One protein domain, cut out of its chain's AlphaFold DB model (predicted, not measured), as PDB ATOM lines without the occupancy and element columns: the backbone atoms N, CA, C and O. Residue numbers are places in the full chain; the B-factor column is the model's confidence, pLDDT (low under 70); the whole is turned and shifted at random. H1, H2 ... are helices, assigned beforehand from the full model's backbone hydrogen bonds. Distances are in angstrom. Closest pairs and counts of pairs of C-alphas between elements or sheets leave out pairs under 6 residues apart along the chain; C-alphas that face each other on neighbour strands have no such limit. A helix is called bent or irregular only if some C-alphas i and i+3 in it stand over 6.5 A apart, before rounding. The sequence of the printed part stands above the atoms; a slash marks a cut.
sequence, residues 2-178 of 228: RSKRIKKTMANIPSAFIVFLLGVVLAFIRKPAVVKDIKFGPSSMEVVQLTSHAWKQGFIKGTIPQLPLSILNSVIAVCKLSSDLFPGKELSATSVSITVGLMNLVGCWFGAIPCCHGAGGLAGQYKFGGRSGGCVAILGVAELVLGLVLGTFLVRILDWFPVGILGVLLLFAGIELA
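What this domain is: This is residues 2 to 178 of the 228 residues of an uncharacterized protein of Gossypium mustelinum (UniProt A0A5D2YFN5). Two groups of helices, H2, H3 and H8 on one side and H4, H5 and H6 on the other, are bridged loosely by the L-shaped helix H7, whose short arm H7b packs on H2 and H3 while its long arm H7a comes near H6. H2, H5, H7a and H8 run roughly along one common axis, H1 sticks out at one end with residues 2 to 11, and the long unnamed stretch 37 to 51 crosses from one group to the other. The printed part has 177 residues with eight named helices, H1 to H8 in order, and no named strand; its class is all helix. It is only just loose, close to compact, with a radius of gyration of the C-alphas of 19.2 A and spans of 49 by 45 by 30 A.

How they stand to each other: H1, residues 2 to 11, touches no helix. H7, residues 133 to 159, was assigned as one helix by its hydrogen bonds but is bent: C-alphas 149 and 152 are 8.3 A apart, and its arms H7a, residues 133 to 149, and H7b, residues 152 to 159, are about perpendicular at 82 degrees. H2, residues 15 to 30, touches H7b with residues 24 to 28 alone, about perpendicular at 82 degrees; the closest C-alphas, of Ala 27 and Ile 157, are 6.4 A apart. With residues 16 to 23 alone H2 touches H8, residues 163 to 178, at a shallow tilt of 16 degrees, opposite ways; the closest C-alphas, of Gly 23 and Ile 165, are 6.2 A apart. H3, residues 32 to 36, only just touches H7b, with 3 pairs of C-alphas within 8 A, the closest those of Val 34 and Ile 157 at 7.1 A. H4, residues 52 to 85, has a kink of 50 degrees near residue 65. It forms a helical hairpin with H5, residues 93 to 110, at a steep tilt of 41 degrees; they touch, closest at the C-alphas of Val 75 and Ala 93, 5.8 A apart. H4 also touches H6, residues 119 to 127, closest at the C-alphas of Val 78 and Ala 119, 4.5 A apart. H7a is close to H6 but not clearly touching, and is apart from H4 and H5. Helix packing is mostly crossed, with 1 of 4 tilted touching pairs at a shallow tilt. Every O i to N i+4 pair is within hydrogen-bond range in H1, H2, H6, H7a, H7b and H8; the counts are 23 of 30 in H4, 12 of 14 in H5 and 0 of 1 in H3, where 2 of 2 O i to N i+3 pairs are within range.

Where its parts are: H1 begins at C-alpha 2, (55.345, -14.834, -13.911). H2 is 22.4 A long from first to last C-alpha, H4 43.6 A, H5 26.6 A, H7a 24.1 A and H8 21.8 A. H4 begins at C-alpha 52, (21.421, -62.161, -39.818), and H8 ends at C-alpha 178, (50.129, -52.855, -18.668).

The domain as a whole: The two C-alphas farthest apart, of Arg 2 and Ser 52, are 63.7 A apart. The printed part has no cut, and the link from H3 to H4 is long, with 15 residues. Mean pLDDT of the printed part is 88.8, and residues 2 to 12 are under 70.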
ATOM      1  N   ARG A   2      56.083 -14.381 -12.704       56.31
ATOM      2  CA  ARG A   2      55.345 -14.834 -13.911       56.31
ATOM      3  C   ARG A   2      55.898 -16.126 -14.551       56.31
ATOM      4  O   ARG A   2      55.136 -17.055 -14.788       56.31
ATOM      5  N   SER A   3      57.222 -16.244 -14.705       57.31
ATOM      6  CA  SER A   3      57.888 -17.441 -15.266       57.31
ATOM      7  C   SER A   3      57.730 -18.708 -14.398       57.31
ATOM      8  O   SER A   3      57.490 -19.790 -14.924       57.31
ATOM      9  N   LYS A   4      57.754 -18.585 -13.057       57.53
ATOM     10  CA  LYS A   4      57.504 -19.718 -12.139       57.53
ATOM     11  C   LYS A   4      56.048 -20.206 -12.202       57.53
ATOM     12  O   LYS A   4      55.816 -21.408 -12.128       57.53
ATOM     13  N   ARG A   5      55.078 -19.295 -12.381       57.69
ATOM     14  CA  ARG A   5      53.662 -19.647 -12.607       57.69
ATOM     15  C   ARG A   5      53.471 -20.376 -13.935       57.69
ATOM     16  O   ARG A   5      52.853 -21.427 -13.937       57.69
ATOM     17  N   ILE A   6      54.075 -19.878 -15.016       62.31
ATOM     18  CA  ILE A   6      54.006 -20.510 -16.344       62.31
ATOM     19  C   ILE A   6      54.612 -21.919 -16.311       62.31
ATOM     20  O   ILE A   6      53.965 -22.856 -16.761       62.31
ATOM     21  N   LYS A   7      55.786 -22.108 -15.690       59.00
ATOM     22  CA  LYS A   7      56.393 -23.442 -15.524       59.00
ATOM     23  C   LYS A   7      55.507 -24.406 -14.724       59.00
ATOM     24  O   LYS A   7      55.397 -25.568 -15.092       59.00
ATOM     25  N   LYS A   8      54.842 -23.924 -13.666       59.72
ATOM     26  CA  LYS A   8      53.908 -24.730 -12.860       59.72
ATOM     27  C   LYS A   8      52.638 -25.091 -13.640       59.72
ATOM     28  O   LYS A   8      52.165 -26.212 -13.530       59.72
ATOM     29  N   THR A   9      52.109 -24.172 -14.448       62.53
ATOM     30  CA  THR A   9      50.953 -24.433 -15.317       62.53
ATOM     31  C   THR A   9      51.307 -25.405 -16.443       62.53
ATOM     32  O   THR A   9      50.553 -26.339 -16.673       62.53
ATOM     33  N   MET A  10      52.469 -25.255 -17.089       60.16
ATOM     34  CA  MET A  10      52.944 -26.179 -18.129       60.16
ATOM     35  C   MET A  10      53.176 -27.599 -17.598       60.16
ATOM     36  O   MET A  10      52.876 -28.555 -18.300       60.16
ATOM     37  N   ALA A  11      53.645 -27.747 -16.353       62.50
ATOM     38  CA  ALA A  11      53.813 -29.054 -15.710       62.50
ATOM     39  C   ALA A  11      52.481 -29.779 -15.425       62.50
ATOM     40  O   ALA A  11      52.478 -30.991 -15.236       62.50
ATOM     41  N   ASN A  12      51.359 -29.053 -15.407       68.94
ATOM     42  CA  ASN A  12      50.032 -29.613 -15.152       68.94
ATOM     43  C   ASN A  12      49.266 -29.967 -16.438       68.94
ATOM     44  O   ASN A  12      48.194 -30.565 -16.353       68.94
ATOM     45  N   ILE A  13      49.778 -29.588 -17.617       74.31
ATOM     46  CA  ILE A  13      49.145 -29.935 -18.892       74.31
ATOM     47  C   ILE A  13      49.530 -31.378 -19.243       74.31
ATOM     48  O   ILE A  13      50.722 -31.692 -19.279       74.31
ATOM     49  N   PRO A  14      48.561 -32.262 -19.538       82.25
ATOM     50  CA  PRO A  14      48.863 -33.639 -19.908       82.25
ATOM     51  C   PRO A  14      49.715 -33.680 -21.172       82.25
ATOM     52  O   PRO A  14      49.349 -33.091 -22.191       82.25
ATOM     53  N   SER A  15      50.820 -34.422 -21.143       86.50
ATOM     54  CA  SER A  15      51.659 -34.639 -22.327       86.50
ATOM     55  C   SER A  15      50.845 -35.201 -23.495       86.50
ATOM     56  O   SER A  15      50.989 -34.730 -24.620       86.50
ATOM     57  N   ALA A  16      49.914 -36.121 -23.219       87.75
ATOM     58  CA  ALA A  16      48.983 -36.664 -24.208       87.75
ATOM     59  C   ALA A  16      48.145 -35.573 -24.898       87.75
ATOM     60  O   ALA A  16      47.945 -35.635 -26.107       87.75
ATOM     61  N   PHE A  17      47.717 -34.538 -24.166       89.31
ATOM     62  CA  PHE A  17      46.974 -33.414 -24.739       89.31
ATOM     63  C   PHE A  17      47.856 -32.567 -25.664       89.31
ATOM     64  O   PHE A  17      47.433 -32.203 -26.756       89.31
ATOM     65  N   ILE A  18      49.110 -32.307 -25.277       91.81
ATOM     66  CA  ILE A  18      50.075 -31.583 -26.124       91.81
ATOM     67  C   ILE A  18      50.354 -32.369 -27.413       91.81
ATOM     68  O   ILE A  18      50.334 -31.800 -28.503       91.81
ATOM     69  N   VAL A  19      50.577 -33.679 -27.296       93.69
ATOM     70  CA  VAL A  19      50.816 -34.578 -28.435       93.69
ATOM     71  C   VAL A  19      49.585 -34.658 -29.343       93.69
ATOM     72  O   VAL A  19      49.721 -34.618 -30.565       93.69
ATOM     73  N   PHE A  20      48.382 -34.694 -28.769       93.75
ATOM     74  CA  PHE A  20      47.131 -34.631 -29.521       93.75
ATOM     75  C   PHE A  20      46.995 -33.311 -30.295       93.75
ATOM     76  O   PHE A  20      46.749 -33.339 -31.499       93.75
ATOM     77  N   LEU A  21      47.229 -32.163 -29.646       94.19
ATOM     78  CA  LEU A  21      47.196 -30.854 -30.308       94.19
ATOM     79  C   LEU A  21      48.229 -30.751 -31.432       94.19
ATOM     80  O   LEU A  21      47.915 -30.230 -32.500       94.19
ATOM     81  N   LEU A  22      49.436 -31.288 -31.234       95.00
ATOM     82  CA  LEU A  22      50.433 -31.394 -32.297       95.00
ATOM     83  C   LEU A  22      49.894 -32.212 -33.479       95.00
ATOM     84  O   LEU A  22      50.054 -31.803 -34.627       95.00
ATOM     85  N   GLY A  23      49.220 -33.332 -33.211       95.38
ATOM     86  CA  GLY A  23      48.554 -34.132 -34.238       95.38
ATOM     87  C   GLY A  23      47.496 -33.349 -35.015       95.38
ATOM     88  O   GLY A  23      47.495 -33.396 -36.243       95.38
ATOM     89  N   VAL A  24      46.671 -32.558 -34.325       93.56
ATOM     90  CA  VAL A  24      45.676 -31.673 -34.952       93.56
ATOM     91  C   VAL A  24      46.347 -30.609 -35.828       93.56
ATOM     92  O   VAL A  24      45.958 -30.424 -36.979       93.56
ATOM     93  N   VAL A  25      47.397 -29.942 -35.336       94.50
ATOM     94  CA  VAL A  25      48.160 -28.953 -36.121       94.50
ATOM     95  C   VAL A  25      48.762 -29.595 -37.374       94.50
ATOM     96  O   VAL A  25      48.657 -29.044 -38.469       94.50
ATOM     97  N   LEU A  26      49.345 -30.788 -37.248       94.50
ATOM     98  CA  LEU A  26      49.894 -31.523 -38.386       94.50
ATOM     99  C   LEU A  26      48.819 -31.982 -39.377       94.50
ATOM    100  O   LEU A  26      49.104 -32.035 -40.573       94.50
ATOM    101  N   ALA A  27      47.606 -32.295 -38.916       93.25
ATOM    102  CA  ALA A  27      46.478 -32.600 -39.794       93.25
ATOM    103  C   ALA A  27      46.126 -31.383 -40.668       93.25
ATOM    104  O   ALA A  27      46.010 -31.510 -41.889       93.25
ATOM    105  N   PHE A  28      46.078 -30.182 -40.079       92.00
ATOM    106  CA  PHE A  28      45.866 -28.941 -40.830       92.00
ATOM    107  C   PHE A  28      47.001 -28.629 -41.809       92.00
ATOM    108  O   PHE A  28      46.728 -28.200 -42.928       92.00
ATOM    109  N   ILE A  29      48.259 -28.876 -41.434       92.94
ATOM    110  CA  ILE A  29      49.406 -28.691 -42.339       92.94
ATOM    111  C   ILE A  29      49.330 -29.664 -43.524       92.94
ATOM    112  O   ILE A  29      49.610 -29.273 -44.655       92.94
ATOM    113  N   ARG A  30      48.922 -30.919 -43.291       90.88
ATOM    114  CA  ARG A  30      48.755 -31.926 -44.353       90.88
ATOM    115  C   ARG A  30      47.604 -31.607 -45.300       90.88
ATOM    116  O   ARG A  30      47.715 -31.873 -46.495       90.88
ATOM    117  N   LYS A  31      46.512 -31.029 -44.791       88.94
ATOM    118  CA  LYS A  31      45.365 -30.632 -45.613       88.94
ATOM    119  C   LYS A  31      44.848 -29.231 -45.248       88.94
ATOM    120  O   LYS A  31      43.767 -29.101 -44.670       88.94
ATOM    121  N   PRO A  32      45.529 -28.158 -45.696       85.50
ATOM    122  CA  PRO A  32      45.124 -26.780 -45.391       85.50
ATOM    123  C   PRO A  32      43.737 -26.421 -45.941       85.50
ATOM    124  O   PRO A  32      43.036 -25.570 -45.400       85.50
ATOM    125  N   ALA A  33      43.316 -27.099 -47.014       84.56
ATOM    126  CA  ALA A  33      42.010 -26.910 -47.636       84.56
ATOM    127  C   ALA A  33      40.826 -27.310 -46.733       84.56
ATOM    128  O   ALA A  33      39.719 -26.846 -46.989       84.56
ATOM    129  N   VAL A  34      41.038 -28.106 -45.673       81.25
ATOM    130  CA  VAL A  34      39.968 -28.485 -44.724       81.25
ATOM    131  C   VAL A  34      39.329 -27.249 -44.091       81.25
ATOM    132  O   VAL A  34      38.117 -27.214 -43.918       81.25
ATOM    133  N   VAL A  35      40.109 -26.192 -43.839       79.38
ATOM    134  CA  VAL A  35      39.620 -24.935 -43.241       79.38
ATOM    135  C   VAL A  35      38.741 -24.127 -44.207       79.38
ATOM    136  O   VAL A  35      37.970 -23.279 -43.775       79.38
ATOM    137  N   LYS A  36      38.839 -24.371 -45.520       80.31
ATOM    138  CA  LYS A  36      38.065 -23.642 -46.540       80.31
ATOM    139  C   LYS A  36      36.699 -24.272 -46.831       80.31
ATOM    140  O   LYS A  36      35.857 -23.609 -47.420       80.31
ATOM    141  N   ASP A  37      36.479 -25.520 -46.417       79.12
ATOM    142  CA  ASP A  37      35.225 -26.267 -46.605       79.12
ATOM    143  C   ASP A  37      34.689 -26.730 -45.239       79.12
ATOM    144  O   ASP A  37      34.532 -27.929 -44.964       79.12
ATOM    145  N   ILE A  38      34.474 -25.757 -44.341       83.81
ATOM    146  CA  ILE A  38      33.868 -26.002 -43.029       83.81
ATOM    147  C   ILE A  38      32.398 -26.337 -43.254       83.81
ATOM    148  O   ILE A  38      31.579 -25.469 -43.552       83.81
ATOM    149  N   LYS A  39      32.068 -27.614 -43.082       87.12
ATOM    150  CA  LYS A  39      30.687 -28.086 -43.032       87.12
ATOM    151  C   LYS A  39      30.293 -28.281 -41.579       87.12
ATOM    152  O   LYS A  39      30.892 -29.102 -40.885       87.12
ATOM    153  N   PHE A  40      29.300 -27.520 -41.136       90.88
ATOM    154  CA  PHE A  40      28.711 -27.706 -39.817       90.88
ATOM    155  C   PHE A  40      28.039 -29.085 -39.721       90.88
ATOM    156  O   PHE A  40      27.688 -29.708 -40.727       90.88
ATOM    157  N   GLY A  41      27.973 -29.594 -38.497       87.38
ATOM    158  CA  GLY A  41      27.364 -30.867 -38.155       87.38
ATOM    159  C   GLY A  41      25.828 -30.831 -38.170       87.38
ATOM    160  O   GLY A  41      25.230 -29.835 -38.586       87.38
ATOM    161  N   PRO A  42      25.194 -31.914 -37.691       90.12
ATOM    162  CA  PRO A  42      25.829 -33.151 -37.226       90.12
ATOM    163  C   PRO A  42      26.430 -33.962 -38.385       90.12
ATOM    164  O   PRO A  42      26.067 -33.771 -39.545       90.12
ATOM    165  N   SER A  43      27.351 -34.879 -38.077       85.12
ATOM    166  CA  SER A  43      27.724 -35.929 -39.032       85.12
ATOM    167  C   SER A  43      26.509 -36.810 -39.345       85.12
ATOM    168  O   SER A  43      25.601 -36.926 -38.520       85.12
ATOM    169  N   SER A  44      26.487 -37.450 -40.518       83.12
ATOM    170  CA  SER A  44      25.406 -38.366 -40.896       83.12
ATOM    171  C   SER A  44      25.213 -39.450 -39.832       83.12
ATOM    172  O   SER A  44      26.160 -40.158 -39.491       83.12
ATOM    173  N   MET A  45      23.989 -39.567 -39.319       84.19
ATOM    174  CA  MET A  45      23.576 -40.663 -38.448       84.19
ATOM    175  C   MET A  45      22.792 -41.662 -39.285       84.19
ATOM    176  O   MET A  45      21.850 -41.283 -39.983       84.19
ATOM    177  N   GLU A  46      23.171 -42.930 -39.207       82.75
ATOM    178  CA  GLU A  46      22.472 -44.013 -39.887       82.75
ATOM    179  C   GLU A  46      21.890 -44.968 -38.853       82.75
ATOM    180  O   GLU A  46      22.539 -45.313 -37.864       82.75
ATOM    181  N   VAL A  47      20.650 -45.397 -39.092       90.44
ATOM    182  CA  VAL A  47      20.048 -46.459 -38.290       90.44
ATOM    183  C   VAL A  47      20.617 -47.786 -38.769       90.44
ATOM    184  O   VAL A  47      20.446 -48.163 -39.931       90.44
ATOM    185  N   VAL A  48      21.303 -48.492 -37.872       87.94
ATOM    186  CA  VAL A  48      21.994 -49.739 -38.197       87.94
ATOM    187  C   VAL A  48      20.989 -50.803 -38.636       87.94
ATOM    188  O   VAL A  48      20.048 -51.136 -37.915       87.94
ATOM    189  N   GLN A  49      21.222 -51.381 -39.814       87.81
ATOM    190  CA  GLN A  49      20.442 -52.500 -40.339       87.81
ATOM    191  C   GLN A  49      21.024 -53.830 -39.843       87.81
ATOM    192  O   GLN A  49      22.155 -54.203 -40.167       87.81
ATOM    193  N   LEU A  50      20.241 -54.575 -39.062       87.25
ATOM    194  CA  LEU A  50      20.644 -55.872 -38.519       87.25
ATOM    195  C   LEU A  50      20.375 -56.989 -39.526       87.25
ATOM    196  O   LEU A  50      19.302 -57.586 -39.558       87.25
ATOM    197  N   THR A  51      21.380 -57.313 -40.334       93.38
ATOM    198  CA  THR A  51      21.342 -58.543 -41.134       93.38
ATOM    199  C   THR A  51      21.682 -59.751 -40.260       93.38
ATOM    200  O   THR A  51      22.517 -59.660 -39.357       93.38
ATOM    201  N   SER A  52      21.108 -60.923 -40.553       94.19
ATOM    202  CA  SER A  52      21.421 -62.161 -39.818       94.19
ATOM    203  C   SER A  52      22.918 -62.497 -39.847       94.19
ATOM    204  O   SER A  52      23.468 -63.011 -38.871       94.19
ATOM    205  N   HIS A  53      23.601 -62.175 -40.952       93.38
ATOM    206  CA  HIS A  53      25.048 -62.351 -41.065       93.38
ATOM    207  C   HIS A  53      25.813 -61.401 -40.136       93.38
ATOM    208  O   HIS A  53      26.678 -61.858 -39.386       93.38
ATOM    209  N   ALA A  54      25.478 -60.105 -40.143       91.00
ATOM    210  CA  ALA A  54      26.099 -59.116 -39.264       91.00
ATOM    211  C   ALA A  54      25.846 -59.439 -37.786       91.00
ATOM    212  O   ALA A  54      26.773 -59.368 -36.984       91.00
ATOM    213  N   TRP A  55      24.638 -59.887 -37.438       91.62
ATOM    214  CA  TRP A  55      24.306 -60.319 -36.082       91.62
ATOM    215  C   TRP A  55      25.163 -61.511 -35.640       91.62
ATOM    216  O   TRP A  55      25.777 -61.467 -34.576       91.62
ATOM    217  N   LYS A  56      25.296 -62.547 -36.481       94.12
ATOM    218  CA  LYS A  56      26.135 -63.718 -36.174       94.12
ATOM    219  C   LYS A  56      27.613 -63.343 -36.025       94.12
ATOM    220  O   LYS A  56      28.268 -63.807 -35.092       94.12
ATOM    221  N   GLN A  57      28.146 -62.514 -36.924       91.56
ATOM    222  CA  GLN A  57      29.533 -62.039 -36.843       91.56
ATOM    223  C   GLN A  57      29.757 -61.187 -35.594       91.56
ATOM    224  O   GLN A  57      30.714 -61.428 -34.863       91.56
ATOM    225  N   GLY A  58      28.857 -60.241 -35.320       90.69
ATOM    226  CA  GLY A  58      28.910 -59.377 -34.144       90.69
ATOM    227  C   GLY A  58      28.830 -60.172 -32.845       90.69
ATOM    228  O   GLY A  58      29.617 -59.931 -31.936       90.69
ATOM    229  N   PHE A  59      27.968 -61.187 -32.779       91.12
ATOM    230  CA  PHE A  59      27.866 -62.060 -31.614       91.12
ATOM    231  C   PHE A  59      29.162 -62.852 -31.375       91.12
ATOM    232  O   PHE A  59      29.714 -62.831 -30.276       91.12
ATOM    233  N   ILE A  60      29.681 -63.528 -32.406       89.44
ATOM    234  CA  ILE A  60      30.837 -64.425 -32.255       89.44
ATOM    235  C   ILE A  60      32.145 -63.642 -32.080       89.44
ATOM    236  O   ILE A  60      32.939 -63.963 -31.200       89.44
ATOM    237  N   LYS A  61      32.390 -62.632 -32.921       86.25
ATOM    238  CA  LYS A  61      33.659 -61.885 -32.940       86.25
ATOM    239  C   LYS A  61      33.655 -60.663 -32.028       86.25
ATOM    240  O   LYS A  61      34.725 -60.232 -31.615       86.25
ATOM    241  N   GLY A  62      32.484 -60.101 -31.738       88.00
ATOM    242  CA  GLY A  62      32.323 -58.946 -30.858       88.00
ATOM    243  C   GLY A  62      31.926 -59.369 -29.449       88.00
ATOM    244  O   GLY A  62      32.730 -59.262 -28.530       88.00
ATOM    245  N   THR A  63      30.706 -59.880 -29.269       89.62
ATOM    246  CA  THR A  63      30.132 -60.132 -27.937       89.62
ATOM    247  C   THR A  63      30.975 -61.095 -27.106       89.62
ATOM    248  O   THR A  63      31.300 -60.766 -25.969       89.62
ATOM    249  N   ILE A  64      31.374 -62.253 -27.649       87.19
ATOM    250  CA  ILE A  64      32.124 -63.258 -26.873       87.19
ATOM    251  C   ILE A  64      33.451 -62.691 -26.321       87.19
ATOM    252  O   ILE A  64      33.656 -62.786 -25.109       87.19
ATOM    253  N   PRO A  65      34.336 -62.058 -27.124       84.12
ATOM    254  CA  PRO A  65      35.541 -61.420 -26.583       84.12
ATOM    255  C   PRO A  65      35.285 -60.191 -25.715       84.12
ATOM    256  O   PRO A  65      36.052 -59.933 -24.786       84.12
ATOM    257  N   GLN A  66      34.223 -59.439 -26.002       89.00
ATOM    258  CA  GLN A  66      33.928 -58.195 -25.300       89.00
ATOM    259  C   GLN A  66      33.300 -58.432 -23.923       89.00
ATOM    260  O   GLN A  66      33.448 -57.584 -23.049       89.00
ATOM    261  N   LEU A  67      32.637 -59.570 -23.691       88.44
ATOM    262  CA  LEU A  67      32.006 -59.889 -22.405       88.44
ATOM    263  C   LEU A  67      33.007 -59.827 -21.232       88.44
ATOM    264  O   LEU A  67      32.777 -59.023 -20.323       88.44
ATOM    265  N   PRO A  68      34.135 -60.570 -21.237       87.25
ATOM    266  CA  PRO A  68      35.137 -60.449 -20.179       87.25
ATOM    267  C   PRO A  68      35.713 -59.038 -20.068       87.25
ATOM    268  O   PRO A  68      35.860 -58.516 -18.965       87.25
ATOM    269  N   LEU A  69      36.010 -58.398 -21.204       86.31
ATOM    270  CA  LEU A  69      36.641 -57.080 -21.226       86.31
ATOM    271  C   LEU A  69      35.734 -56.006 -20.608       86.31
ATOM    272  O   LEU A  69      36.180 -55.232 -19.762       86.31
ATOM    273  N   SER A  70      34.455 -55.988 -20.980       90.44
ATOM    274  CA  SER A  70      33.460 -55.060 -20.444       90.44
ATOM    275  C   SER A  70      33.200 -55.312 -18.962       90.44
ATOM    276  O   SER A  70      33.191 -54.363 -18.183       90.44
ATOM    277  N   ILE A  71      33.053 -56.567 -18.532       90.31
ATOM    278  CA  ILE A  71      32.840 -56.872 -17.111       90.31
ATOM    279  C   ILE A  71      34.047 -56.414 -16.283       90.31
ATOM    280  O   ILE A  71      33.885 -55.693 -15.299       90.31
ATOM    281  N   LEU A  72      35.265 -56.771 -16.690       88.69
ATOM    282  CA  LEU A  72      36.463 -56.471 -15.906       88.69
ATOM    283  C   LEU A  72      36.809 -54.978 -15.918       88.69
ATOM    284  O   LEU A  72      36.996 -54.392 -14.854       88.69
ATOM    285  N   ASN A  73      36.859 -54.345 -17.092       88.06
ATOM    286  CA  ASN A  73      37.291 -52.950 -17.228       88.06
ATOM    287  C   ASN A  73      36.158 -51.959 -16.919       88.06
ATOM    288  O   ASN A  73      36.358 -50.964 -16.230       88.06
ATOM    289  N   SER A  74      34.946 -52.235 -17.404       90.25
ATOM    290  CA  SER A  74      33.851 -51.257 -17.382       90.25
ATOM    291  C   SER A  74      32.900 -51.400 -16.200       90.25
ATOM    292  O   SER A  74      32.119 -50.483 -15.954       90.25
ATOM    293  N   VAL A  75      32.959 -52.519 -15.471       94.19
ATOM    294  CA  VAL A  75      32.124 -52.760 -14.288       94.19
ATOM    295  C   VAL A  75      32.994 -52.926 -13.049       94.19
ATOM    296  O   VAL A  75      32.978 -52.058 -12.182       94.19
ATOM    297  N   ILE A  76      33.785 -53.999 -12.969       92.62
ATOM    298  CA  ILE A  76      34.538 -54.345 -11.756       92.62
ATOM    299  C   ILE A  76      35.604 -53.293 -11.439       92.62
ATOM    300  O   ILE A  76      35.617 -52.759 -10.329       92.62
ATOM    301  N   ALA A  77      36.456 -52.940 -12.407       91.12
ATOM    302  CA  ALA A  77      37.501 -51.937 -12.201       91.12
ATOM    303  C   ALA A  77      36.920 -50.548 -11.895       91.12
ATOM    304  O   ALA A  77      37.450 -49.846 -11.039       91.12
ATOM    305  N   VAL A  78      35.805 -50.168 -12.531       93.19
ATOM    306  CA  VAL A  78      35.110 -48.901 -12.241       93.19
ATOM    307  C   VAL A  78      34.556 -48.888 -10.818       93.19
ATOM    308  O   VAL A  78      34.769 -47.911 -10.106       93.19
ATOM    309  N   CYS A  79      33.881 -49.958 -10.378       94.00
ATOM    310  CA  CYS A  79      33.348 -50.046  -9.016       94.00
ATOM    311  C   CYS A  79      34.478 -49.969  -7.986       94.00
ATOM    312  O   CYS A  79      34.408 -49.168  -7.057       94.00
ATOM    313  N   LYS A  80      35.551 -50.745  -8.193       91.81
ATOM    314  CA  LYS A  80      36.718 -50.756  -7.306       91.81
ATOM    315  C   LYS A  80      37.379 -49.380  -7.225       91.81
ATOM    316  O   LYS A  80      37.562 -48.858  -6.129       91.81
ATOM    317  N   LEU A  81      37.669 -48.769  -8.371       91.69
ATOM    318  CA  LEU A  81      38.287 -47.449  -8.425       91.69
ATOM    319  C   LEU A  81      37.382 -46.371  -7.813       91.69
ATOM    320  O   LEU A  81      37.869 -45.489  -7.115       91.69
ATOM    321  N   SER A  82      36.070 -46.435  -8.042       92.88
ATOM    322  CA  SER A  82      35.123 -45.496  -7.434       92.88
ATOM    323  C   SER A  82      35.144 -45.588  -5.911       92.88
ATOM    324  O   SER A  82      35.207 -44.550  -5.259       92.88
ATOM    325  N   SER A  83      35.147 -46.798  -5.342       92.38
ATOM    326  CA  SER A  83      35.243 -46.984  -3.889       92.38
ATOM    327  C   SER A  83      36.572 -46.479  -3.318       92.38
ATOM    328  O   SER A  83      36.580 -45.903  -2.233       92.38
ATOM    329  N   ASP A  84      37.677 -46.634  -4.055       91.56
ATOM    330  CA  ASP A  84      39.000 -46.150  -3.633       91.56
ATOM    331  C   ASP A  84      39.110 -44.615  -3.689       91.56
ATOM    332  O   ASP A  84      39.739 -43.999  -2.828       91.56
ATOM    333  N   LEU A  85      38.490 -43.978  -4.687       92.62
ATOM    334  CA  LEU A  85      38.535 -42.523  -4.878       92.62
ATOM    335  C   LEU A  85      37.464 -41.764  -4.080       92.62
ATOM    336  O   LEU A  85      37.668 -40.600  -3.727       92.62
ATOM    337  N   PHE A  86      36.322 -42.397  -3.813       92.25
ATOM    338  CA  PHE A  86      35.158 -41.804  -3.155       92.25
ATOM    339  C   PHE A  86      34.646 -42.715  -2.024       92.25
ATOM    340  O   PHE A  86      33.569 -43.309  -2.144       92.25
ATOM    341  N   PRO A  87      35.388 -42.820  -0.907       89.88
ATOM    342  CA  PRO A  87      34.998 -43.669   0.214       89.88
ATOM    343  C   PRO A  87      33.605 -43.291   0.744       89.88
ATOM    344  O   PRO A  87      33.271 -42.112   0.878       89.88
ATOM    345  N   GLY A  88      32.776 -44.306   1.008       86.38
ATOM    346  CA  GLY A  88      31.376 -44.143   1.421       86.38
ATOM    347  C   GLY A  88      30.367 -43.988   0.273       86.38
ATOM    348  O   GLY A  88      29.171 -43.884   0.535       86.38
ATOM    349  N   LYS A  89      30.811 -43.990  -0.992       83.19
ATOM    350  CA  LYS A  89      29.946 -43.981  -2.186       83.19
ATOM    351  C   LYS A  89      30.145 -45.247  -3.013       83.19
ATOM    352  O   LYS A  89      30.705 -45.212  -4.109       83.19
ATOM    353  N   GLU A  90      29.701 -46.375  -2.470       83.31
ATOM    354  CA  GLU A  90      29.840 -47.661  -3.147       83.31
ATOM    355  C   GLU A  90      28.895 -47.769  -4.347       83.31
ATOM    356  O   GLU A  90      27.693 -47.509  -4.255       83.31
ATOM    357  N   LEU A  91      29.453 -48.163  -5.490       88.12
ATOM    358  CA  LEU A  91      28.693 -48.471  -6.694       88.12
ATOM    359  C   LEU A  91      28.477 -49.979  -6.774       88.12
ATOM    360  O   LEU A  91      29.425 -50.755  -6.649       88.12
ATOM    361  N   SER A  92      27.240 -50.404  -7.030       93.38
ATOM    362  CA  SER A  92      26.963 -51.819  -7.263       93.38
ATOM    363  C   SER A  92      27.310 -52.205  -8.700       93.38
ATOM    364  O   SER A  92      26.968 -51.501  -9.657       93.38
ATOM    365  N   ALA A  93      27.933 -53.375  -8.863       94.31
ATOM    366  CA  ALA A  93      28.233 -53.933 -10.180       94.31
ATOM    367  C   ALA A  93      26.969 -54.052 -11.049       94.31
ATOM    368  O   ALA A  93      27.011 -53.771 -12.244       94.31
ATOM    369  N   THR A  94      25.828 -54.396 -10.444       95.12
ATOM    370  CA  THR A  94      24.525 -54.462 -11.119       95.12
ATOM    371  C   THR A  94      24.102 -53.112 -11.690       95.12
ATOM    372  O   THR A  94      23.784 -53.029 -12.875       95.12
ATOM    373  N   SER A  95      24.141 -52.039 -10.892       94.31
ATOM    374  CA  SER A  95      23.745 -50.704 -11.358       94.31
ATOM    375  C   SER A  95      24.654 -50.217 -12.485       94.31
ATOM    376  O   SER A  95      24.173 -49.718 -13.504       94.31
ATOM    377  N   VAL A  96      25.970 -50.402 -12.344       94.75
ATOM    378  CA  VAL A  96      26.933 -50.028 -13.389       94.75
ATOM    379  C   VAL A  96      26.677 -50.841 -14.662       94.75
ATOM    380  O   VAL A  96      26.591 -50.260 -15.741       94.75
ATOM    381  N   SER A  97      26.431 -52.149 -14.548       94.94
ATOM    382  CA  SER A  97      26.142 -53.022 -15.696       94.94
ATOM    383  C   SER A  97      24.867 -52.617 -16.437       94.94
ATOM    384  O   SER A  97      24.869 -52.569 -17.664       94.94
ATOM    385  N   ILE A  98      23.793 -52.276 -15.713       96.12
ATOM    386  CA  ILE A  98      22.530 -51.815 -16.311       96.12
ATOM    387  C   ILE A  98      22.751 -50.520 -17.094       96.12
ATOM    388  O   ILE A  98      22.336 -50.425 -18.244       96.12
ATOM    389  N   THR A  99      23.442 -49.535 -16.514       94.81
ATOM    390  CA  THR A  99      23.680 -48.254 -17.205       94.81
ATOM    391  C   THR A  99      24.572 -48.408 -18.440       94.81
ATOM    392  O   THR A  99      24.295 -47.789 -19.465       94.81
ATOM    393  N   VAL A 100      25.592 -49.276 -18.382       94.81
ATOM    394  CA  VAL A 100      26.424 -49.642 -19.543       94.81
ATOM    395  C   VAL A 100      25.590 -50.360 -20.605       94.81
ATOM    396  O   VAL A 100      25.702 -50.055 -21.788       94.81
ATOM    397  N   GLY A 101      24.708 -51.278 -20.210       94.75
ATOM    398  CA  GLY A 101      23.796 -51.945 -21.137       94.75
ATOM    399  C   GLY A 101      22.865 -50.956 -21.840       94.75
ATOM    400  O   GLY A 101      22.792 -50.952 -23.065       94.75
ATOM    401  N   LEU A 102      22.216 -50.070 -21.081       95.94
ATOM    402  CA  LEU A 102      21.276 -49.081 -21.610       95.94
ATOM    403  C   LEU A 102      21.946 -48.083 -22.563       95.94
ATOM    404  O   LEU A 102      21.401 -47.832 -23.634       95.94
ATOM    405  N   MET A 103      23.133 -47.554 -22.234       93.69
ATOM    406  CA  MET A 103      23.819 -46.608 -23.131       93.69
ATOM    407  C   MET A 103      24.152 -47.237 -24.492       93.69
ATOM    408  O   MET A 103      24.000 -46.587 -25.522       93.69
ATOM    409  N   ASN A 104      24.544 -48.516 -24.508       94.19
ATOM    410  CA  ASN A 104      24.870 -49.239 -25.737       94.19
ATOM    411  C   ASN A 104      23.615 -49.673 -26.495       94.19
ATOM    412  O   ASN A 104      23.566 -49.567 -27.718       94.19
ATOM    413  N   LEU A 105      22.579 -50.115 -25.775       93.12
ATOM    414  CA  LEU A 105      21.299 -50.498 -26.365       93.12
ATOM    415  C   LEU A 105      20.586 -49.312 -27.010       93.12
ATOM    416  O   LEU A 105      19.782 -49.535 -27.898       93.12
ATOM    417  N   VAL A 106      20.852 -48.078 -26.582       92.56
ATOM    418  CA  VAL A 106      20.315 -46.875 -27.226       92.56
ATOM    419  C   VAL A 106      21.259 -46.388 -28.322       92.56
ATOM    420  O   VAL A 106      20.848 -46.269 -29.472       92.56
ATOM    421  N   GLY A 107      22.531 -46.134 -27.997       91.75
ATOM    422  CA  GLY A 107      23.465 -45.475 -28.910       91.75
ATOM    423  C   GLY A 107      23.803 -46.291 -30.159       91.75
ATOM    424  O   GLY A 107      23.841 -45.738 -31.260       91.75
ATOM    425  N   CYS A 108      24.026 -47.602 -30.025       92.19
ATOM    426  CA  CYS A 108      24.531 -48.411 -31.137       92.19
ATOM    427  C   CYS A 108      23.536 -48.546 -32.301       92.19
ATOM    428  O   CYS A 108      23.967 -48.784 -33.426       92.19
ATOM    429  N   TRP A 109      22.232 -48.337 -32.080       91.31
ATOM    430  CA  TRP A 109      21.256 -48.306 -33.180       91.31
ATOM    431  C   TRP A 109      21.447 -47.122 -34.115       91.31
ATOM    432  O   TRP A 109      21.075 -47.225 -35.277       91.31
ATOM    433  N   PHE A 110      22.043 -46.033 -33.633       91.38
ATOM    434  CA  PHE A 110      22.283 -44.806 -34.395       91.38
ATOM    435  C   PHE A 110      23.738 -44.697 -34.882       91.38
ATOM    436  O   PHE A 110      24.227 -43.603 -35.155       91.38
ATOM    437  N   GLY A 111      24.450 -45.829 -34.945       88.44
ATOM    438  CA  GLY A 111      25.833 -45.894 -35.414       88.44
ATOM    439  C   GLY A 111      26.886 -45.567 -34.353       88.44
ATOM    440  O   GLY A 111      28.063 -45.450 -34.693       88.44
ATOM    441  N   ALA A 112      26.513 -45.438 -33.072       89.75
ATOM    442  CA  ALA A 112      27.504 -45.272 -32.014       89.75
ATOM    443  C   ALA A 112      28.348 -46.547 -31.844       89.75
ATOM    444  O   ALA A 112      27.832 -47.668 -31.798       89.75
ATOM    445  N   ILE A 113      29.658 -46.366 -31.697       90.19
ATOM    446  CA  ILE A 113      30.578 -47.437 -31.299       90.19
ATOM    447  C   ILE A 113      30.291 -47.795 -29.830       90.19
ATOM    448  O   ILE A 113      29.949 -46.895 -29.064       90.19
ATOM    449  N   PRO A 114      30.433 -49.068 -29.409       90.19
ATOM    450  CA  PRO A 114      30.181 -49.450 -28.027       90.19
ATOM    451  C   PRO A 114      30.927 -48.584 -26.999       90.19
ATOM    452  O   PRO A 114      32.140 -48.387 -27.092       90.19
ATOM    453  N   CYS A 115      30.193 -48.091 -26.005       91.69
ATOM    454  CA  CYS A 115      30.667 -47.201 -24.949       91.69
ATOM    455  C   CYS A 115      30.689 -47.888 -23.577       91.69
ATOM    456  O   CYS A 115      30.078 -48.932 -23.348       91.69
ATOM    457  N   CYS A 116      31.384 -47.272 -22.625       93.88
ATOM    458  CA  CYS A 116      31.413 -47.695 -21.232       93.88
ATOM    459  C   CYS A 116      31.653 -46.496 -20.306       93.88
ATOM    460  O   CYS A 116      31.988 -45.413 -20.778       93.88
ATOM    461  N   HIS A 117      31.534 -46.691 -18.987       88.62
ATOM    462  CA  HIS A 117      31.987 -45.679 -18.019       88.62
ATOM    463  C   HIS A 117      33.517 -45.571 -17.975       88.62
ATOM    464  O   HIS A 117      34.044 -44.468 -17.900       88.62
ATOM    465  N   GLY A 118      34.209 -46.716 -18.056       84.44
ATOM    466  CA  GLY A 118      35.669 -46.835 -18.144       84.44
ATOM    467  C   GLY A 118      36.434 -46.360 -16.900       84.44
ATOM    468  O   GLY A 118      36.401 -45.186 -16.529       84.44
ATOM    469  N   ALA A 119      37.222 -47.243 -16.277       88.38
ATOM    470  CA  ALA A 119      38.002 -46.874 -15.087       88.38
ATOM    471  C   ALA A 119      39.029 -45.761 -15.383       88.38
ATOM    472  O   ALA A 119      39.211 -44.846 -14.583       88.38
ATOM    473  N   GLY A 120      39.642 -45.779 -16.572       87.56
ATOM    474  CA  GLY A 120      40.590 -44.744 -17.001       87.56
ATOM    475  C   GLY A 120      39.961 -43.353 -17.137       87.56
ATOM    476  O   GLY A 120      40.575 -42.363 -16.741       87.56
ATOM    477  N   GLY A 121      38.717 -43.267 -17.626       88.50
ATOM    478  CA  GLY A 121      37.982 -42.002 -17.721       88.50
ATOM    479  C   GLY A 121      37.709 -41.406 -16.340       88.50
ATOM    480  O   GLY A 121      38.000 -40.233 -16.099       88.50
ATOM    481  N   LEU A 122      37.250 -42.241 -15.401       90.62
ATOM    482  CA  LEU A 122      37.057 -41.862 -14.000       90.62
ATOM    483  C   LEU A 122      38.369 -41.402 -13.341       90.62
ATOM    484  O   LEU A 122      38.406 -40.333 -12.729       90.62
ATOM    485  N   ALA A 123      39.449 -42.174 -13.500       89.69
ATOM    486  CA  ALA A 123      40.772 -41.830 -12.979       89.69
ATOM    487  C   ALA A 123      41.269 -40.491 -13.539       89.69
ATOM    488  O   ALA A 123      41.773 -39.656 -12.787       89.69
ATOM    489  N   GLY A 124      41.095 -40.261 -14.844       88.62
ATOM    490  CA  GLY A 124      41.463 -39.017 -15.514       88.62
ATOM    491  C   GLY A 124      40.700 -37.822 -14.950       88.62
ATOM    492  O   GLY A 124      41.317 -36.859 -14.495       88.62
ATOM    493  N   GLN A 125      39.369 -37.909 -14.889       90.56
ATOM    494  CA  GLN A 125      38.528 -36.863 -14.298       90.56
ATOM    495  C   GLN A 125      38.953 -36.553 -12.861       90.56
ATOM    496  O   GLN A 125      39.150 -35.390 -12.504       90.56
ATOM    497  N   TYR A 126      39.184 -37.586 -12.048       90.81
ATOM    498  CA  TYR A 126      39.649 -37.409 -10.678       90.81
ATOM    499  C   TYR A 126      41.036 -36.753 -10.607       90.81
ATOM    500  O   TYR A 126      41.248 -35.823  -9.822       90.81
ATOM    501  N   LYS A 127      41.981 -37.172 -11.451       87.12
ATOM    502  CA  LYS A 127      43.332 -36.595 -11.523       87.12
ATOM    503  C   LYS A 127      43.306 -35.101 -11.852       87.12
ATOM    504  O   LYS A 127      44.104 -34.351 -11.297       87.12
ATOM    505  N   PHE A 128      42.354 -34.655 -12.675       86.50
ATOM    506  CA  PHE A 128      42.177 -33.242 -13.037       86.50
ATOM    507  C   PHE A 128      41.226 -32.458 -12.120       86.50
ATOM    508  O   PHE A 128      40.860 -31.329 -12.432       86.50
ATOM    509  N   GLY A 129      40.867 -33.014 -10.960       88.81
ATOM    510  CA  GLY A 129      40.092 -32.306  -9.934       88.81
ATOM    511  C   GLY A 129      38.576 -32.495 -10.018       88.81
ATOM    512  O   GLY A 129      37.854 -31.929  -9.200       88.81
ATOM    513  N   GLY A 130      38.075 -33.325 -10.936       90.94
ATOM    514  CA  GLY A 130      36.673 -33.731 -10.974       90.94
ATOM    515  C   GLY A 130      36.296 -34.535  -9.727       90.94
ATOM    516  O   GLY A 130      36.947 -35.524  -9.387       90.94
ATOM    517  N   ARG A 131      35.266 -34.098  -8.997       92.38
ATOM    518  CA  ARG A 131      34.806 -34.743  -7.744       92.38
ATOM    519  C   ARG A 131      33.309 -35.042  -7.717       92.38
ATOM    520  O   ARG A 131      32.795 -35.542  -6.720       92.38
ATOM    521  N   SER A 132      32.601 -34.729  -8.797       90.69
ATOM    522  CA  SER A 132      31.167 -34.964  -8.923       90.69
ATOM    523  C   SER A 132      30.808 -35.407 -10.338       90.69
ATOM    524  O   SER A 132      31.542 -35.127 -11.289       90.69
ATOM    525  N   GLY A 133      29.643 -36.045 -10.485       88.81
ATOM    526  CA  GLY A 133      29.089 -36.395 -11.796       88.81
ATOM    527  C   GLY A 133      28.791 -35.176 -12.677       88.81
ATOM    528  O   GLY A 133      28.755 -35.309 -13.895       88.81
ATOM    529  N   GLY A 134      28.668 -33.976 -12.094       92.50
ATOM    530  CA  GLY A 134      28.487 -32.734 -12.848       92.50
ATOM    531  C   GLY A 134      29.653 -32.433 -13.795       92.50
ATOM    532  O   GLY A 134      29.424 -31.964 -14.902       92.50
ATOM    533  N   CYS A 135      30.891 -32.778 -13.415       92.12
ATOM    534  CA  CYS A 135      32.059 -32.628 -14.292       92.12
ATOM    535  C   CYS A 135      31.922 -33.488 -15.558       92.12
ATOM    536  O   CYS A 135      32.212 -33.026 -16.659       92.12
ATOM    537  N   VAL A 136      31.432 -34.720 -15.395       91.38
ATOM    538  CA  VAL A 136      31.199 -35.659 -16.498       91.38
ATOM    539  C   VAL A 136      30.019 -35.202 -17.355       91.38
ATOM    540  O   VAL A 136      30.113 -35.225 -18.576       91.38
ATOM    541  N   ALA A 137      28.938 -34.718 -16.734       94.00
ATOM    542  CA  ALA A 137      27.776 -34.198 -17.451       94.00
ATOM    543  C   ALA A 137      28.126 -32.971 -18.308       94.00
ATOM    544  O   ALA A 137      27.734 -32.908 -19.468       94.00
ATOM    545  N   ILE A 138      28.904 -32.023 -17.773       95.25
ATOM    546  CA  ILE A 138      29.363 -30.847 -18.527       95.25
ATOM    547  C   ILE A 138      30.254 -31.270 -19.697       95.25
ATOM    548  O   ILE A 138      30.084 -30.741 -20.792       95.25
ATOM    549  N   LEU A 139      31.168 -32.227 -19.488       92.88
ATOM    550  CA  LEU A 139      31.988 -32.762 -20.576       92.88
ATOM    551  C   LEU A 139      31.109 -33.386 -21.667       92.88
ATOM    552  O   LEU A 139      31.244 -33.013 -22.826       92.88
ATOM    553  N   GLY A 140      30.165 -34.251 -21.291       93.88
ATOM    554  CA  GLY A 140      29.259 -34.894 -22.243       93.88
ATOM    555  C   GLY A 140      28.381 -33.893 -23.000       93.88
ATOM    556  O   GLY A 140      28.188 -34.033 -24.202       93.88
ATOM    557  N   VAL A 141      27.898 -32.835 -22.339       96.81
ATOM    558  CA  VAL A 141      27.163 -31.745 -23.003       96.81
ATOM    559  C   VAL A 141      28.071 -30.974 -23.961       96.81
ATOM    560  O   VAL A 141      27.651 -30.664 -25.073       96.81
ATOM    561  N   ALA A 142      29.312 -30.684 -23.570       96.00
ATOM    562  CA  ALA A 142      30.268 -30.011 -24.443       96.00
ATOM    563  C   ALA A 142      30.595 -30.859 -25.683       96.00
ATOM    564  O   ALA A 142      30.588 -30.331 -26.792       96.00
ATOM    565  N   GLU A 143      30.820 -32.164 -25.516       93.56
ATOM    566  CA  GLU A 143      31.048 -33.112 -26.612       93.56
ATOM    567  C   GLU A 143      29.815 -33.254 -27.510       93.56
ATOM    568  O   GLU A 143      29.947 -33.264 -28.732       93.56
ATOM    569  N   LEU A 144      28.612 -33.280 -26.929       94.25
ATOM    570  CA  LEU A 144      27.356 -33.310 -27.673       94.25
ATOM    571  C   LEU A 144      27.186 -32.049 -28.528       94.25
ATOM    572  O   LEU A 144      26.935 -32.153 -29.725       94.25
ATOM    573  N   VAL A 145      27.355 -30.861 -27.942       95.88
ATOM    574  CA  VAL A 145      27.284 -29.586 -28.675       95.88
ATOM    575  C   VAL A 145      28.342 -29.553 -29.774       95.88
ATOM    576  O   VAL A 145      28.049 -29.174 -30.906       95.88
ATOM    577  N   LEU A 146      29.558 -30.001 -29.470       93.88
ATOM    578  CA  LEU A 146      30.648 -30.064 -30.430       93.88
ATOM    579  C   LEU A 146      30.330 -31.012 -31.599       93.88
ATOM    580  O   LEU A 146      30.557 -30.651 -32.752       93.88
ATOM    581  N   GLY A 147      29.762 -32.188 -31.329       92.75
ATOM    582  CA  GLY A 147      29.339 -33.148 -32.347       92.75
ATOM    583  C   GLY A 147      28.169 -32.644 -33.197       92.75
ATOM    584  O   GLY A 147      28.199 -32.771 -34.422       92.75
ATOM    585  N   LEU A 148      27.174 -32.004 -32.580       93.94
ATOM    586  CA  LEU A 148      26.022 -31.440 -33.287       93.94
ATOM    587  C   LEU A 148      26.410 -30.248 -34.166       93.94
ATOM    588  O   LEU A 148      25.931 -30.143 -35.288       93.94
ATOM    589  N   VAL A 149      27.292 -29.366 -33.691       94.75
ATOM    590  CA  VAL A 149      27.655 -28.140 -34.417       94.75
ATOM    591  C   VAL A 149      28.812 -28.372 -35.383       94.75
ATOM    592  O   VAL A 149      28.791 -27.847 -36.491       94.75
ATOM    593  N   LEU A 150      29.829 -29.149 -35.006       93.88
ATOM    594  CA  LEU A 150      31.076 -29.302 -35.769       93.88
ATOM    595  C   LEU A 150      31.390 -30.750 -36.166       93.88
ATOM    596  O   LEU A 150      32.449 -30.983 -36.742       93.88
ATOM    597  N   GLY A 151      30.503 -31.723 -35.925       92.19
ATOM    598  CA  GLY A 151      30.777 -33.148 -36.161       92.19
ATOM    599  C   GLY A 151      31.316 -33.463 -37.560       92.19
ATOM    600  O   GLY A 151      32.383 -34.059 -37.685       92.19
ATOM    601  N   THR A 152      30.647 -32.991 -38.618       91.75
ATOM    602  CA  THR A 152      31.079 -33.198 -40.015       91.75
ATOM    603  C   THR A 152      32.475 -32.637 -40.292       91.75
ATOM    604  O   THR A 152      33.282 -33.256 -40.986       91.75
ATOM    605  N   PHE A 153      32.781 -31.464 -39.739       91.38
ATOM    606  CA  PHE A 153      34.091 -30.836 -39.868       91.38
ATOM    607  C   PHE A 153      35.170 -31.586 -39.075       91.38
ATOM    608  O   PHE A 153      36.269 -31.802 -39.585       91.38
ATOM    609  N   LEU A 154      34.856 -32.026 -37.857       90.50
ATOM    610  CA  LEU A 154      35.785 -32.751 -36.996       90.50
ATOM    611  C   LEU A 154      36.162 -34.113 -37.566       90.50
ATOM    612  O   LEU A 154      37.347 -34.425 -37.593       90.50
ATOM    613  N   VAL A 155      35.197 -34.883 -38.079       89.19
ATOM    614  CA  VAL A 155      35.473 -36.169 -38.744       89.19
ATOM    615  C   VAL A 155      36.487 -35.977 -39.874       89.19
ATOM    616  O   VAL A 155      37.501 -36.667 -39.915       89.19
ATOM    617  N   ARG A 156      36.304 -34.946 -40.709       88.25
ATOM    618  CA  ARG A 156      37.251 -34.620 -41.787       88.25
ATOM    619  C   ARG A 156      38.643 -34.253 -41.284       88.25
ATOM    620  O   ARG A 156      39.616 -34.561 -41.957       88.25
ATOM    621  N   ILE A 157      38.772 -33.567 -40.147       89.75
ATOM    622  CA  ILE A 157      40.091 -33.287 -39.553       89.75
ATOM    623  C   ILE A 157      40.733 -34.589 -39.071       89.75
ATOM    624  O   ILE A 157      41.922 -34.807 -39.300       89.75
ATOM    625  N   LEU A 158      39.946 -35.444 -38.411       89.69
ATOM    626  CA  LEU A 158      40.410 -36.714 -37.862       89.69
ATOM    627  C   LEU A 158      40.879 -37.687 -38.954       89.69
ATOM    628  O   LEU A 158      41.857 -38.392 -38.723       89.69
ATOM    629  N   ASP A 159      40.298 -37.647 -40.158       90.00
ATOM    630  CA  ASP A 159      40.774 -38.419 -41.324       90.00
ATOM    631  C   ASP A 159      42.229 -38.090 -41.713       90.00
ATOM    632  O   ASP A 159      42.952 -38.936 -42.241       90.00
ATOM    633  N   TRP A 160      42.682 -36.863 -41.439       92.69
ATOM    634  CA  TRP A 160      44.056 -36.414 -41.698       92.69
ATOM    635  C   TRP A 160      44.946 -36.449 -40.452       92.69
ATOM    636  O   TRP A 160      46.100 -36.001 -40.502       92.69
ATOM    637  N   PHE A 161      44.443 -36.980 -39.333       94.38
ATOM    638  CA  PHE A 161      45.222 -37.102 -38.110       94.38
ATOM    639  C   PHE A 161      46.401 -38.068 -38.323       94.38
ATOM    640  O   PHE A 161      46.212 -39.182 -38.816       94.38
ATOM    641  N   PRO A 162      47.646 -37.692 -37.966       95.31
ATOM    642  CA  PRO A 162      48.804 -38.531 -38.258       95.31
ATOM    643  C   PRO A 162      48.743 -39.874 -37.518       95.31
ATOM    644  O   PRO A 162      48.860 -39.921 -36.292       95.31
ATOM    645  N   VAL A 163      48.662 -40.976 -38.270       95.44
ATOM    646  CA  VAL A 163      48.594 -42.344 -37.717       95.44
ATOM    647  C   VAL A 163      49.773 -42.653 -36.787       95.44
ATOM    648  O   VAL A 163      49.598 -43.315 -35.772       95.44
ATOM    649  N   GLY A 164      50.967 -42.116 -37.066       96.00
ATOM    650  CA  GLY A 164      52.126 -42.265 -36.180       96.00
ATOM    651  C   GLY A 164      51.921 -41.639 -34.794       96.00
ATOM    652  O   GLY A 164      52.290 -42.241 -33.791       96.00
ATOM    653  N   ILE A 165      51.275 -40.468 -34.714       95.31
ATOM    654  CA  ILE A 165      50.949 -39.829 -33.428       95.31
ATOM    655  C   ILE A 165      49.875 -40.630 -32.698       95.31
ATOM    656  O   ILE A 165      49.999 -40.852 -31.495       95.31
ATOM    657  N   LEU A 166      48.861 -41.108 -33.422       93.88
ATOM    658  CA  LEU A 166      47.846 -41.995 -32.858       93.88
ATOM    659  C   LEU A 166      48.490 -43.261 -32.271       93.88
ATOM    660  O   LEU A 166      48.194 -43.624 -31.138       93.88
ATOM    661  N   GLY A 167      49.426 -43.879 -32.993       95.62
ATOM    662  CA  GLY A 167      50.183 -45.039 -32.526       95.62
ATOM    663  C   GLY A 167      50.984 -44.761 -31.254       95.62
ATOM    664  O   GLY A 167      50.958 -45.573 -30.337       95.62
ATOM    665  N   VAL A 168      51.637 -43.598 -31.147       94.81
ATOM    666  CA  VAL A 168      52.351 -43.190 -29.922       94.81
ATOM    667  C   VAL A 168      51.385 -43.018 -28.748       94.81
ATOM    668  O   VAL A 168      51.653 -43.529 -27.662       94.81
ATOM    669  N   LEU A 169      50.249 -42.342 -28.953       93.31
ATOM    670  CA  LEU A 169      49.228 -42.178 -27.914       93.31
ATOM    671  C   LEU A 169      48.706 -43.539 -27.428       93.31
ATOM    672  O   LEU A 169      48.645 -43.777 -26.222       93.31
ATOM    673  N   LEU A 170      48.398 -44.447 -28.359       93.00
ATOM    674  CA  LEU A 170      47.929 -45.799 -28.052       93.00
ATOM    675  C   LEU A 170      49.002 -46.650 -27.365       93.00
ATOM    676  O   LEU A 170      48.681 -47.384 -26.434       93.00
ATOM    677  N   LEU A 171      50.267 -46.531 -27.772       94.12
ATOM    678  CA  LEU A 171      51.384 -47.240 -27.152       94.12
ATOM    679  C   LEU A 171      51.527 -46.854 -25.679       94.12
ATOM    680  O   LEU A 171      51.584 -47.731 -24.822       94.12
ATOM    681  N   PHE A 172      51.559 -45.556 -25.374       91.62
ATOM    682  CA  PHE A 172      51.696 -45.100 -23.992       91.62
ATOM    683  C   PHE A 172      50.468 -45.432 -23.146       91.62
ATOM    684  O   PHE A 172      50.640 -45.868 -22.013       91.62
ATOM    685  N   ALA A 173      49.256 -45.314 -23.698       89.38
ATOM    686  CA  ALA A 173      48.047 -45.768 -23.012       89.38
ATOM    687  C   ALA A 173      48.097 -47.281 -22.718       89.38
ATOM    688  O   ALA A 173      47.767 -47.713 -21.616       89.38
ATOM    689  N   GLY A 174      48.570 -48.084 -23.677       90.25
ATOM    690  CA  GLY A 174      48.761 -49.524 -23.514       90.25
ATOM    691  C   GLY A 174      49.813 -49.872 -22.460       90.25
ATOM    692  O   GLY A 174      49.574 -50.747 -21.634       90.25
ATOM    693  N   ILE A 175      50.945 -49.163 -22.436       91.19
ATOM    694  CA  ILE A 175      51.979 -49.320 -21.401       91.19
ATOM    695  C   ILE A 175      51.423 -48.933 -20.028       91.19
ATOM    696  O   ILE A 175      51.645 -49.659 -19.064       91.19
ATOM    697  N   GLU A 176      50.687 -47.823 -19.929       87.44
ATOM    698  CA  GLU A 176      50.097 -47.365 -18.667       87.44
ATOM    699  C   GLU A 176      49.141 -48.409 -18.083       87.44
ATOM    700  O   GLU A 176      49.246 -48.752 -16.906       87.44
ATOM    701  N   LEU A 177      48.290 -48.992 -18.932       86.38
ATOM    702  CA  LEU A 177      47.426 -50.115 -18.570       86.38
ATOM    703  C   LEU A 177      48.232 -51.372 -18.213       86.38
ATOM    704  O   LEU A 177      47.896 -52.056 -17.256       86.38
ATOM    705  N   ALA A 178      49.306 -51.680 -18.942       89.25
ATOM    706  CA  ALA A 178      50.129 -52.855 -18.668       89.25
ATOM    707  C   ALA A 178      50.882 -52.755 -17.332       89.25
ATOM    708  O   ALA A 178      51.113 -53.781 -16.698       89.25
TER     709      ALA A 178